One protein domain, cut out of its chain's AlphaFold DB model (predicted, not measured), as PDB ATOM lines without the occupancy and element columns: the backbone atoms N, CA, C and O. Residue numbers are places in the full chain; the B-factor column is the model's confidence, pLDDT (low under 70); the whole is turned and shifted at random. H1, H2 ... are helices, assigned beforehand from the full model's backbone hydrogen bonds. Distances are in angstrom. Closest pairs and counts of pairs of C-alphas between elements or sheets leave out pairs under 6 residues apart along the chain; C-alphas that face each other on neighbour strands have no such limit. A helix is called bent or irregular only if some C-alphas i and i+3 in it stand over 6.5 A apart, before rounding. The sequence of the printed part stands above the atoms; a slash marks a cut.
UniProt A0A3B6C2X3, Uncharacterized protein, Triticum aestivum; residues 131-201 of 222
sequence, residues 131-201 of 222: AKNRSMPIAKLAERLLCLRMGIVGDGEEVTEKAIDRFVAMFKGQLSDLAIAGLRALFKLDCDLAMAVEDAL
ATOM      1  N   ALA A 131      61.039 123.436 147.050       75.06
ATOM      2  CA  ALA A 131      61.207 122.896 148.402       75.06
ATOM      3  C   ALA A 131      62.077 121.624 148.433       75.06
ATOM      4  O   ALA A 131      62.818 121.410 149.389       75.06
ATOM      5  N   LYS A 132      62.051 120.802 147.370       73.62
ATOM      6  CA  LYS A 132      63.000 119.693 147.178       73.62
ATOM      7  C   LYS A 132      64.363 120.215 146.696       73.62
ATOM      8  O   LYS A 132      64.792 119.910 145.582       73.62
ATOM      9  N   ASN A 133      65.031 120.981 147.560       61.50
ATOM     10  CA  ASN A 133      66.409 121.449 147.399       61.50
ATOM     11  C   ASN A 133      67.358 120.249 147.236       61.50
ATOM     12  O   ASN A 133      67.809 119.662 148.218       61.50
ATOM     13  N   ARG A 134      67.648 119.855 145.992       68.75
ATOM     14  CA  ARG A 134      68.712 118.888 145.701       68.75
ATOM     15  C   ARG A 134      70.039 119.642 145.700       68.75
ATOM     16  O   ARG A 134      70.216 120.531 144.875       68.75
ATOM     17  N   SER A 135      70.952 119.272 146.593       79.75
ATOM     18  CA  SER A 135      72.331 119.783 146.606       79.75
ATOM     19  C   SER A 135      73.101 119.402 145.336       79.75
ATOM     20  O   SER A 135      73.899 120.185 144.836       79.75
ATOM     21  N   MET A 136      72.826 118.213 144.791       83.19
ATOM     22  CA  MET A 136      73.472 117.666 143.599       83.19
ATOM     23  C   MET A 136      72.566 117.782 142.352       83.19
ATOM     24  O   MET A 136      71.370 117.466 142.438       83.19
ATOM     25  N   PRO A 137      73.098 118.191 141.180       87.94
ATOM     26  CA  PRO A 137      72.344 118.199 139.928       87.94
ATOM     27  C   PRO A 137      71.978 116.776 139.479       87.94
ATOM     28  O   PRO A 137      72.656 115.803 139.800       87.94
ATOM     29  N   ILE A 138      70.892 116.651 138.708       86.31
ATOM     30  CA  ILE A 138      70.285 115.345 138.385       86.31
ATOM     31  C   ILE A 138      71.236 114.436 137.586       86.31
ATOM     32  O   ILE A 138      71.228 113.234 137.827       86.31
ATOM     33  N   ALA A 139      72.081 114.995 136.711       89.50
ATOM     34  CA  ALA A 139      73.099 114.238 135.975       89.50
ATOM     35  C   ALA A 139      74.106 113.562 136.924       89.50
ATOM     36  O   ALA A 139      74.172 112.339 136.958       89.50
ATOM     37  N   LYS A 140      74.770 114.332 137.799       87.88
ATOM     38  CA  LYS A 140      75.735 113.803 138.784       87.88
ATOM     39  C   LYS A 140      75.110 112.796 139.754       87.88
ATOM     40  O   LYS A 140      75.760 111.829 140.141       87.88
ATOM     41  N   LEU A 141      73.832 112.974 140.101       89.06
ATOM     42  CA  LEU A 141      73.088 111.985 140.884       89.06
ATOM     43  C   LEU A 141      72.870 110.675 140.104       89.06
ATOM     44  O   LEU A 141      72.993 109.604 140.688       89.06
ATOM     45  N   ALA A 142      72.556 110.744 138.807       90.81
ATOM     46  CA  ALA A 142      72.397 109.563 137.958       90.81
ATOM     47  C   ALA A 142      73.735 108.843 137.710       90.81
ATOM     48  O   ALA A 142      73.781 107.621 137.819       90.81
ATOM     49  N   GLU A 143      74.818 109.590 137.467       88.88
ATOM     50  CA  GLU A 143      76.190 109.067 137.376       88.88
ATOM     51  C   GLU A 143      76.562 108.286 138.647       88.88
ATOM     52  O   GLU A 143      76.905 107.107 138.572       88.88
ATOM     53  N   ARG A 144      76.399 108.898 139.833       88.19
ATOM     54  CA  ARG A 144      76.682 108.234 141.115       88.19
ATOM     55  C   ARG A 144      75.828 106.979 141.320       88.19
ATOM     56  O   ARG A 144      76.363 105.950 141.713       88.19
ATOM     57  N   LEU A 145      74.523 107.041 141.044       90.62
ATOM     58  CA  LEU A 145      73.626 105.885 141.185       90.62
ATOM     59  C   LEU A 145      73.976 104.741 140.222       90.62
ATOM     60  O   LEU A 145      73.820 103.579 140.593       90.62
ATOM     61  N   LEU A 146      74.473 105.044 139.019       90.44
ATOM     62  CA  LEU A 146      74.978 104.035 138.089       90.44
ATOM     63  C   LEU A 146      76.260 103.382 138.627       90.44
ATOM     64  O   LEU A 146      76.338 102.157 138.665       90.44
ATOM     65  N   CYS A 147      77.227 104.172 139.102       89.44
ATOM     66  CA  CYS A 147      78.478 103.650 139.661       89.44
ATOM     67  C   CYS A 147      78.267 102.782 140.913       89.44
ATOM     68  O   CYS A 147      78.913 101.741 141.033       89.44
ATOM     69  N   LEU A 148      77.336 103.169 141.796       90.38
ATOM     70  CA  LEU A 148      76.902 102.357 142.940       90.38
ATOM     71  C   LEU A 148      76.255 101.042 142.468       90.38
ATOM     72  O   LEU A 148      76.653  99.964 142.898       90.38
ATOM     73  N   ARG A 149      75.292 101.106 141.534       90.19
ATOM     74  CA  ARG A 149      74.566  99.917 141.042       90.19
ATOM     75  C   ARG A 149      75.454  98.927 140.279       90.19
ATOM     76  O   ARG A 149      75.146  97.742 140.255       90.19
ATOM     77  N   MET A 150      76.535  99.406 139.670       86.94
ATOM     78  CA  MET A 150      77.544  98.579 139.001       86.94
ATOM     79  C   MET A 150      78.615  98.021 139.961       86.94
ATOM     80  O   MET A 150      79.509  97.316 139.507       86.94
ATOM     81  N   GLY A 151      78.573  98.347 141.262       85.50
ATOM     82  CA  GLY A 151      79.574  97.908 142.249       85.50
ATOM     83  C   GLY A 151      80.953  98.566 142.103       85.50
ATOM     84  O   GLY A 151      81.922  98.120 142.711       85.50
ATOM     85  N   ILE A 152      81.062  99.626 141.297       87.81
ATOM     86  CA  ILE A 152      82.331 100.294 140.972       87.81
ATOM     87  C   ILE A 152      82.798 101.178 142.142       87.81
ATOM     88  O   ILE A 152      83.993 101.334 142.395       87.81
ATOM     89  N   VAL A 153      81.848 101.788 142.848       86.94
ATOM     90  CA  VAL A 153      82.061 102.805 143.887       86.94
ATOM     91  C   VAL A 153      81.253 102.396 145.116       86.94
ATOM     92  O   VAL A 153      80.119 101.950 144.966       86.94
ATOM     93  N   GLY A 154      81.827 102.516 146.313       82.75
ATOM     94  CA  GLY A 154      81.154 102.208 147.575       82.75
ATOM     95  C   GLY A 154      80.214 103.322 148.047       82.75
ATOM     96  O   GLY A 154      80.308 104.473 147.612       82.75
ATOM     97  N   ASP A 155      79.318 103.000 148.982       77.94
ATOM     98  CA  ASP A 155      78.369 103.955 149.564       77.94
ATOM     99  C   ASP A 155      79.071 105.063 150.368       77.94
ATOM    100  O   ASP A 155      79.302 104.959 151.569       77.94
ATOM    101  N   GLY A 156      79.402 106.157 149.680       76.56
ATOM    102  CA  GLY A 156      80.081 107.321 150.257       76.56
ATOM    103  C   GLY A 156      81.331 107.749 149.494       76.56
ATOM    104  O   GLY A 156      81.708 108.913 149.591       76.56
ATOM    105  N   GLU A 157      81.924 106.859 148.696       79.12
ATOM    106  CA  GLU A 157      83.033 107.198 147.798       79.12
ATOM    107  C   GLU A 157      82.560 108.109 146.641       79.12
ATOM    108  O   GLU A 157      81.392 108.090 146.230       79.12
ATOM    109  N   GLU A 158      83.480 108.906 146.091       76.94
ATOM    110  CA  GLU A 158      83.243 109.728 144.899       76.94
ATOM    111  C   GLU A 158      83.766 109.052 143.624       76.94
ATOM    112  O   GLU A 158      84.770 108.334 143.638       76.94
ATOM    113  N   VAL A 159      83.095 109.317 142.496       80.56
ATOM    114  CA  VAL A 159      83.456 108.788 141.171       80.56
ATOM    115  C   VAL A 159      84.734 109.477 140.675       80.56
ATOM    116  O   VAL A 159      84.694 110.511 140.014       80.56
ATOM    117  N   THR A 160      85.869 108.896 141.052       85.56
ATOM    118  CA  THR A 160      87.241 109.359 140.787       85.56
ATOM    119  C   THR A 160      87.983 108.352 139.902       85.56
ATOM    120  O   THR A 160      87.427 107.320 139.538       85.56
ATOM    121  N   GLU A 161      89.241 108.612 139.544       84.44
ATOM    122  CA  GLU A 161      90.047 107.754 138.650       84.44
ATOM    123  C   GLU A 161      90.078 106.277 139.090       84.44
ATOM    124  O   GLU A 161      89.871 105.384 138.274       84.44
ATOM    125  N   LYS A 162      90.152 106.010 140.403       82.81
ATOM    126  CA  LYS A 162      90.076 104.652 140.980       82.81
ATOM    127  C   LYS A 162      88.776 103.905 140.649       82.81
ATOM    128  O   LYS A 162      88.755 102.675 140.638       82.81
ATOM    129  N   ALA A 163      87.682 104.625 140.393       85.56
ATOM    130  CA  ALA A 163      86.434 104.040 139.909       85.56
ATOM    131  C   ALA A 163      86.569 103.588 138.446       85.56
ATOM    132  O   ALA A 163      86.064 102.532 138.079       85.56
ATOM    133  N   ILE A 164      87.296 104.343 137.619       87.50
ATOM    134  CA  ILE A 164      87.601 103.961 136.235       87.50
ATOM    135  C   ILE A 164      88.488 102.707 136.234       87.50
ATOM    136  O   ILE A 164      88.176 101.760 135.518       87.50
ATOM    137  N   ASP A 165      89.503 102.631 137.100       88.69
ATOM    138  CA  ASP A 165      90.351 101.435 137.240       88.69
ATOM    139  C   ASP A 165      89.555 100.187 137.655       88.69
ATOM    140  O   ASP A 165      89.723  99.114 137.066       88.69
ATOM    141  N   ARG A 166      88.657 100.321 138.646       87.56
ATOM    142  CA  ARG A 166      87.739  99.245 139.064       87.56
ATOM    143  C   ARG A 166      86.803  98.834 137.924       87.56
ATOM    144  O   ARG A 166      86.636  97.641 137.697       87.56
ATOM    145  N   PHE A 167      86.240  99.788 137.181       86.12
ATOM    146  CA  PHE A 167      85.391  99.508 136.019       86.12
ATOM    147  C   PHE A 167      86.163  98.760 134.927       86.12
ATOM    148  O   PHE A 167      85.719  97.705 134.489       86.12
ATOM    149  N   VAL A 168      87.356  99.231 134.548       89.44
ATOM    150  CA  VAL A 168      88.231  98.549 133.578       89.44
ATOM    151  C   VAL A 168      88.593  97.142 134.062       89.44
ATOM    152  O   VAL A 168      88.628  96.215 133.256       89.44
ATOM    153  N   ALA A 169      88.799  96.938 135.369       87.81
ATOM    154  CA  ALA A 169      89.043  95.612 135.933       87.81
ATOM    155  C   ALA A 169      87.880  94.621 135.718       87.81
ATOM    156  O   ALA A 169      88.151  93.436 135.529       87.81
ATOM    157  N   MET A 170      86.623  95.082 135.653       85.62
ATOM    158  CA  MET A 170      85.463  94.227 135.341       85.62
ATOM    159  C   MET A 170      85.516  93.639 133.919       85.62
ATOM    160  O   MET A 170      84.930  92.589 133.673       85.62
ATOM    161  N   PHE A 171      86.234  94.284 132.990       85.44
ATOM    162  CA  PHE A 171      86.364  93.853 131.590       85.44
ATOM    163  C   PHE A 171      87.700  93.161 131.278       85.44
ATOM    164  O   PHE A 171      87.992  92.901 130.116       85.44
ATOM    165  N   LYS A 172      88.503  92.803 132.295       79.00
ATOM    166  CA  LYS A 172      89.761  92.040 132.122       79.00
ATOM    167  C   LYS A 172      89.556  90.530 131.896       79.00
ATOM    168  O   LYS A 172      90.520  89.771 131.944       79.00
ATOM    169  N   GLY A 173      88.320  90.084 131.674       83.12
ATOM    170  CA  GLY A 173      88.027  88.718 131.243       83.12
ATOM    171  C   GLY A 173      88.418  88.485 129.781       83.12
ATOM    172  O   GLY A 173      88.449  89.417 128.979       83.12
ATOM    173  N   GLN A 174      88.685  87.231 129.420       86.81
ATOM    174  CA  GLN A 174      88.867  86.846 128.022       86.81
ATOM    175  C   GLN A 174      87.559  87.080 127.246       86.81
ATOM    176  O   GLN A 174      86.485  86.669 127.688       86.81
ATOM    177  N   LEU A 175      87.645  87.749 126.093       88.81
ATOM    178  CA  LEU A 175      86.511  87.895 125.178       88.81
ATOM    179  C   LEU A 175      86.106  86.518 124.638       88.81
ATOM    180  O   LEU A 175      86.967  85.687 124.364       88.81
ATOM    181  N   SER A 176      84.806  86.278 124.457       92.06
ATOM    182  CA  SER A 176      84.334  85.021 123.870       92.06
ATOM    183  C   SER A 176      84.775  84.890 122.411       92.06
ATOM    184  O   SER A 176      84.843  85.885 121.685       92.06
ATOM    185  N   ASP A 177      85.017  83.662 121.951       94.38
ATOM    186  CA  ASP A 177      85.543  83.409 120.601       94.38
ATOM    187  C   ASP A 177      84.633  83.973 119.498       94.38
ATOM    188  O   ASP A 177      85.117  84.477 118.489       94.38
ATOM    189  N   LEU A 178      83.314  83.994 119.728       94.69
ATOM    190  CA  LEU A 178      82.338  84.639 118.845       94.69
ATOM    191  C   LEU A 178      82.536  86.163 118.753       94.69
ATOM    192  O   LEU A 178      82.412  86.735 117.671       94.69
ATOM    193  N   ALA A 179      82.855  86.829 119.867       94.06
ATOM    194  CA  ALA A 179      83.164  88.257 119.871       94.06
ATOM    195  C   ALA A 179      84.521  88.534 119.206       94.06
ATOM    196  O   ALA A 179      84.639  89.494 118.446       94.06
ATOM    197  N   ILE A 180      85.520  87.671 119.428       94.62
ATOM    198  CA  ILE A 180      86.830  87.758 118.768       94.62
ATOM    199  C   ILE A 180      86.667  87.600 117.249       94.62
ATOM    200  O   ILE A 180      87.094  88.480 116.506       94.62
ATOM    201  N   ALA A 181      85.996  86.543 116.783       94.75
ATOM    202  CA  ALA A 181      85.735  86.307 115.361       94.75
ATOM    203  C   ALA A 181      84.921  87.447 114.723       94.75
ATOM    204  O   ALA A 181      85.260  87.919 113.639       94.75
ATOM    205  N   GLY A 182      83.897  87.957 115.418       95.19
ATOM    206  CA  GLY A 182      83.126  89.120 114.966       95.19
ATOM    207  C   GLY A 182      83.980  90.383 114.806       95.19
ATOM    208  O   GLY A 182      83.859  91.080 113.801       95.19
ATOM    209  N   LEU A 183      84.886  90.657 115.751       95.31
ATOM    210  CA  LEU A 183      85.826  91.779 115.657       95.31
ATOM    211  C   LEU A 183      86.827  91.590 114.509       95.31
ATOM    212  O   LEU A 183      87.038  92.526 113.738       95.31
ATOM    213  N   ARG A 184      87.398  90.390 114.340       94.56
ATOM    214  CA  ARG A 184      88.307  90.105 113.217       94.56
ATOM    215  C   ARG A 184      87.621  90.265 111.862       94.56
ATOM    216  O   ARG A 184      88.212  90.863 110.969       94.56
ATOM    217  N   ALA A 185      86.373  89.816 111.724       94.00
ATOM    218  CA  ALA A 185      85.581  89.989 110.509       94.00
ATOM    219  C   ALA A 185      85.253  91.470 110.227       94.00
ATOM    220  O   ALA A 185      85.365  91.917 109.085       94.00
ATOM    221  N   LEU A 186      84.908  92.256 111.258       94.31
ATOM    222  CA  LEU A 186      84.660  93.701 111.131       94.31
ATOM    223  C   LEU A 186      85.910  94.472 110.680       94.31
ATOM    224  O   LEU A 186      85.812  95.338 109.812       94.31
ATOM    225  N   PHE A 187      87.076  94.139 111.237       94.06
ATOM    226  CA  PHE A 187      88.363  94.732 110.855       94.06
ATOM    227  C   PHE A 187      89.032  94.043 109.652       94.06
ATOM    228  O   PHE A 187      90.090  94.489 109.218       94.06
ATOM    229  N   LYS A 188      88.408  92.997 109.088       91.00
ATOM    230  CA  LYS A 188      88.907  92.177 107.968       91.00
ATOM    231  C   LYS A 188      90.334  91.646 108.177       91.00
ATOM    232  O   LYS A 188      91.133  91.649 107.248       91.00
ATOM    233  N   LEU A 189      90.643  91.206 109.397       88.81
ATOM    234  CA  LEU A 189      91.972  90.692 109.750       88.81
ATOM    235  C   LEU A 189      92.227  89.315 109.121       88.81
ATOM    236  O   LEU A 189      93.286  89.093 108.552       88.81
ATOM    237  N   ASP A 190      91.231  88.425 109.145       89.00
ATOM    238  CA  ASP A 190      91.291  87.116 108.482       89.00
ATOM    239  C   ASP A 190      90.881  87.249 106.988       89.00
ATOM    240  O   ASP A 190      89.919  86.633 106.531       89.00
ATOM    241  N   CYS A 191      91.526  88.148 106.231       90.62
ATOM    242  CA  CYS A 191      91.203  88.412 104.821       90.62
ATOM    243  C   CYS A 191      92.190  87.709 103.880       90.62
ATOM    244  O   CYS A 191      93.250  88.256 103.570       90.62
ATOM    245  N   ASP A 192      91.810  86.535 103.367       90.25
ATOM    246  CA  ASP A 192      92.646  85.684 102.502       90.25
ATOM    247  C   ASP A 192      93.286  86.436 101.321       90.25
ATOM    248  O   ASP A 192      94.442  86.202 100.981       90.25
ATOM    249  N   LEU A 193      92.558  87.379 100.707       89.00
ATOM    250  CA  LEU A 193      93.067  88.188  99.593       89.00
ATOM    251  C   LEU A 193      94.147  89.191 100.029       89.00
ATOM    252  O   LEU A 193      95.046  89.484  99.247       89.00
ATOM    253  N   ALA A 194      94.064  89.731 101.248       87.25
ATOM    254  CA  ALA A 194      95.104  90.611 101.774       87.25
ATOM    255  C   ALA A 194      96.368  89.804 102.102       87.25
ATOM    256  O   ALA A 194      97.450  90.192 101.667       87.25
ATOM    257  N   MET A 195      96.206  88.645 102.754       89.19
ATOM    258  CA  MET A 195      97.305  87.717 103.040       89.19
ATOM    259  C   MET A 195      98.004  87.255 101.756       89.19
ATOM    260  O   MET A 195      99.211  87.399 101.636       89.19
ATOM    261  N   ALA A 196      97.254  86.804 100.746       92.38
ATOM    262  CA  ALA A 196      97.829  86.343  99.480       92.38
ATOM    263  C   ALA A 196      98.569  87.448  98.698       92.38
ATOM    264  O   ALA A 196      99.486  87.151  97.932       92.38
ATOM    265  N   VAL A 197      98.188  88.720  98.873       90.75
ATOM    266  CA  VAL A 197      98.921  89.866  98.305       90.75
ATOM    267  C   VAL A 197     100.176  90.182  99.124       90.75
ATOM    268  O   VAL A 197     101.208  90.482  98.529       90.75
ATOM    269  N   GLU A 198     100.124  90.084 100.453       89.06
ATOM    270  CA  GLU A 198     101.299  90.230 101.324       89.06
ATOM    271  C   GLU A 198     102.333  89.124 101.062       89.06
ATOM    272  O   GLU A 198     103.489  89.436 100.781       89.06
ATOM    273  N   ASP A 199     101.913  87.857 101.025       90.88
ATOM    274  CA  ASP A 199     102.761  86.705 100.698       90.88
ATOM    275  C   ASP A 199     103.415  86.855  99.314       90.88
ATOM    276  O   ASP A 199     104.620  86.648  99.168       90.88
ATOM    277  N   ALA A 200     102.653  87.282  98.297       92.31
ATOM    278  CA  ALA A 200     103.190  87.525  96.958       92.31
ATOM    279  C   ALA A 200     104.203  88.686  96.927       92.31
ATOM    280  O   ALA A 200     105.195  88.614  96.198       92.31
ATOM    281  N   LEU A 201     103.991  89.744  97.719       90.44
ATOM    282  CA  LEU A 201     104.930  90.864  97.843       90.44
ATOM    283  C   LEU A 201     106.195  90.478  98.623       90.44
ATOM    284  O   LEU A 201     107.283  90.897  98.235       90.44
TER     285      LEU A 201
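This is residues 131 to 201 of the 222 residues of an uncharacterized protein of Triticum aestivum (UniProt A0A3B6C2X3). Four short helices are strung out one after another along a thin, drawn-out chain, with no common core and no helix touching another. Near one end, H1 and H2 come close to each other, with a loop that folds back between them, residues 150 to 160; beyond them H3 and H4 follow singly along the length, and a tail sticks out before H1. The printed part has 71 residues with four named helices, in the order H1, H2, H3, H4, and no named strand; the class is all helix. The whole is extended, with a radius of gyration of the C-alphas of 21.8 A and spans of 74 by 24 by 21 A.

The printed part begins at Ala 131, whose C-alpha is at (61.207, 122.896, 148.402). H1, residues 138 to 149, is the longest helix, with 12 residues and 16.2 A from first to last C-alpha; it begins at C-alpha 138 at (70.285, 115.345, 138.385). H2, residues 161 to 170, measures 14.7 A and begins at C-alpha 161 at (90.047, 107.754, 138.650). H3, residues 177 to 186, measures 14.0 A. H4, residues 192 to 201, measures 14.1 A and ends at C-alpha 201 at (104.930, 90.864, 97.843).

H1 and H2 are close but not clearly touching, with 1 pair of C-alphas within 8 A. Their closest C-alphas, those of Cys 147 and Ala 163, are 8.0 A apart. The two run the same way at a steep tilt of 45 degrees, and their centres are 15.4 A apart. H2 and H3 are apart, and so are H3 and H4, though each pair follows in the chain. H1 is apart from H3 and from H4, and H2 is apart from H4. In H1, H2, H3 and H4 every O i to N i+4 pair is within hydrogen-bond range, and no helix is bent or irregular.

The two C-alphas farthest apart, those of Ala 131 and Ala 200, are 75.2 A apart. Residues 131 to 139 stand free. So do residues 171 to 180, of which 177 to 180 belong to H3, residues 182 to 188, of which 182 to 186 belong to H3, and residues 191 to 201, of which 192 to 201 belong to H4. The link from H1 to H2 is long, with 11 residues; that from H2 to H3 is short, with 6 residues; that from H3 to H4 is tight, with 5 residues. The printed part has no cut. The mean pLDDT of the printed part is 87.2, and residues 133 to 134 are under 70.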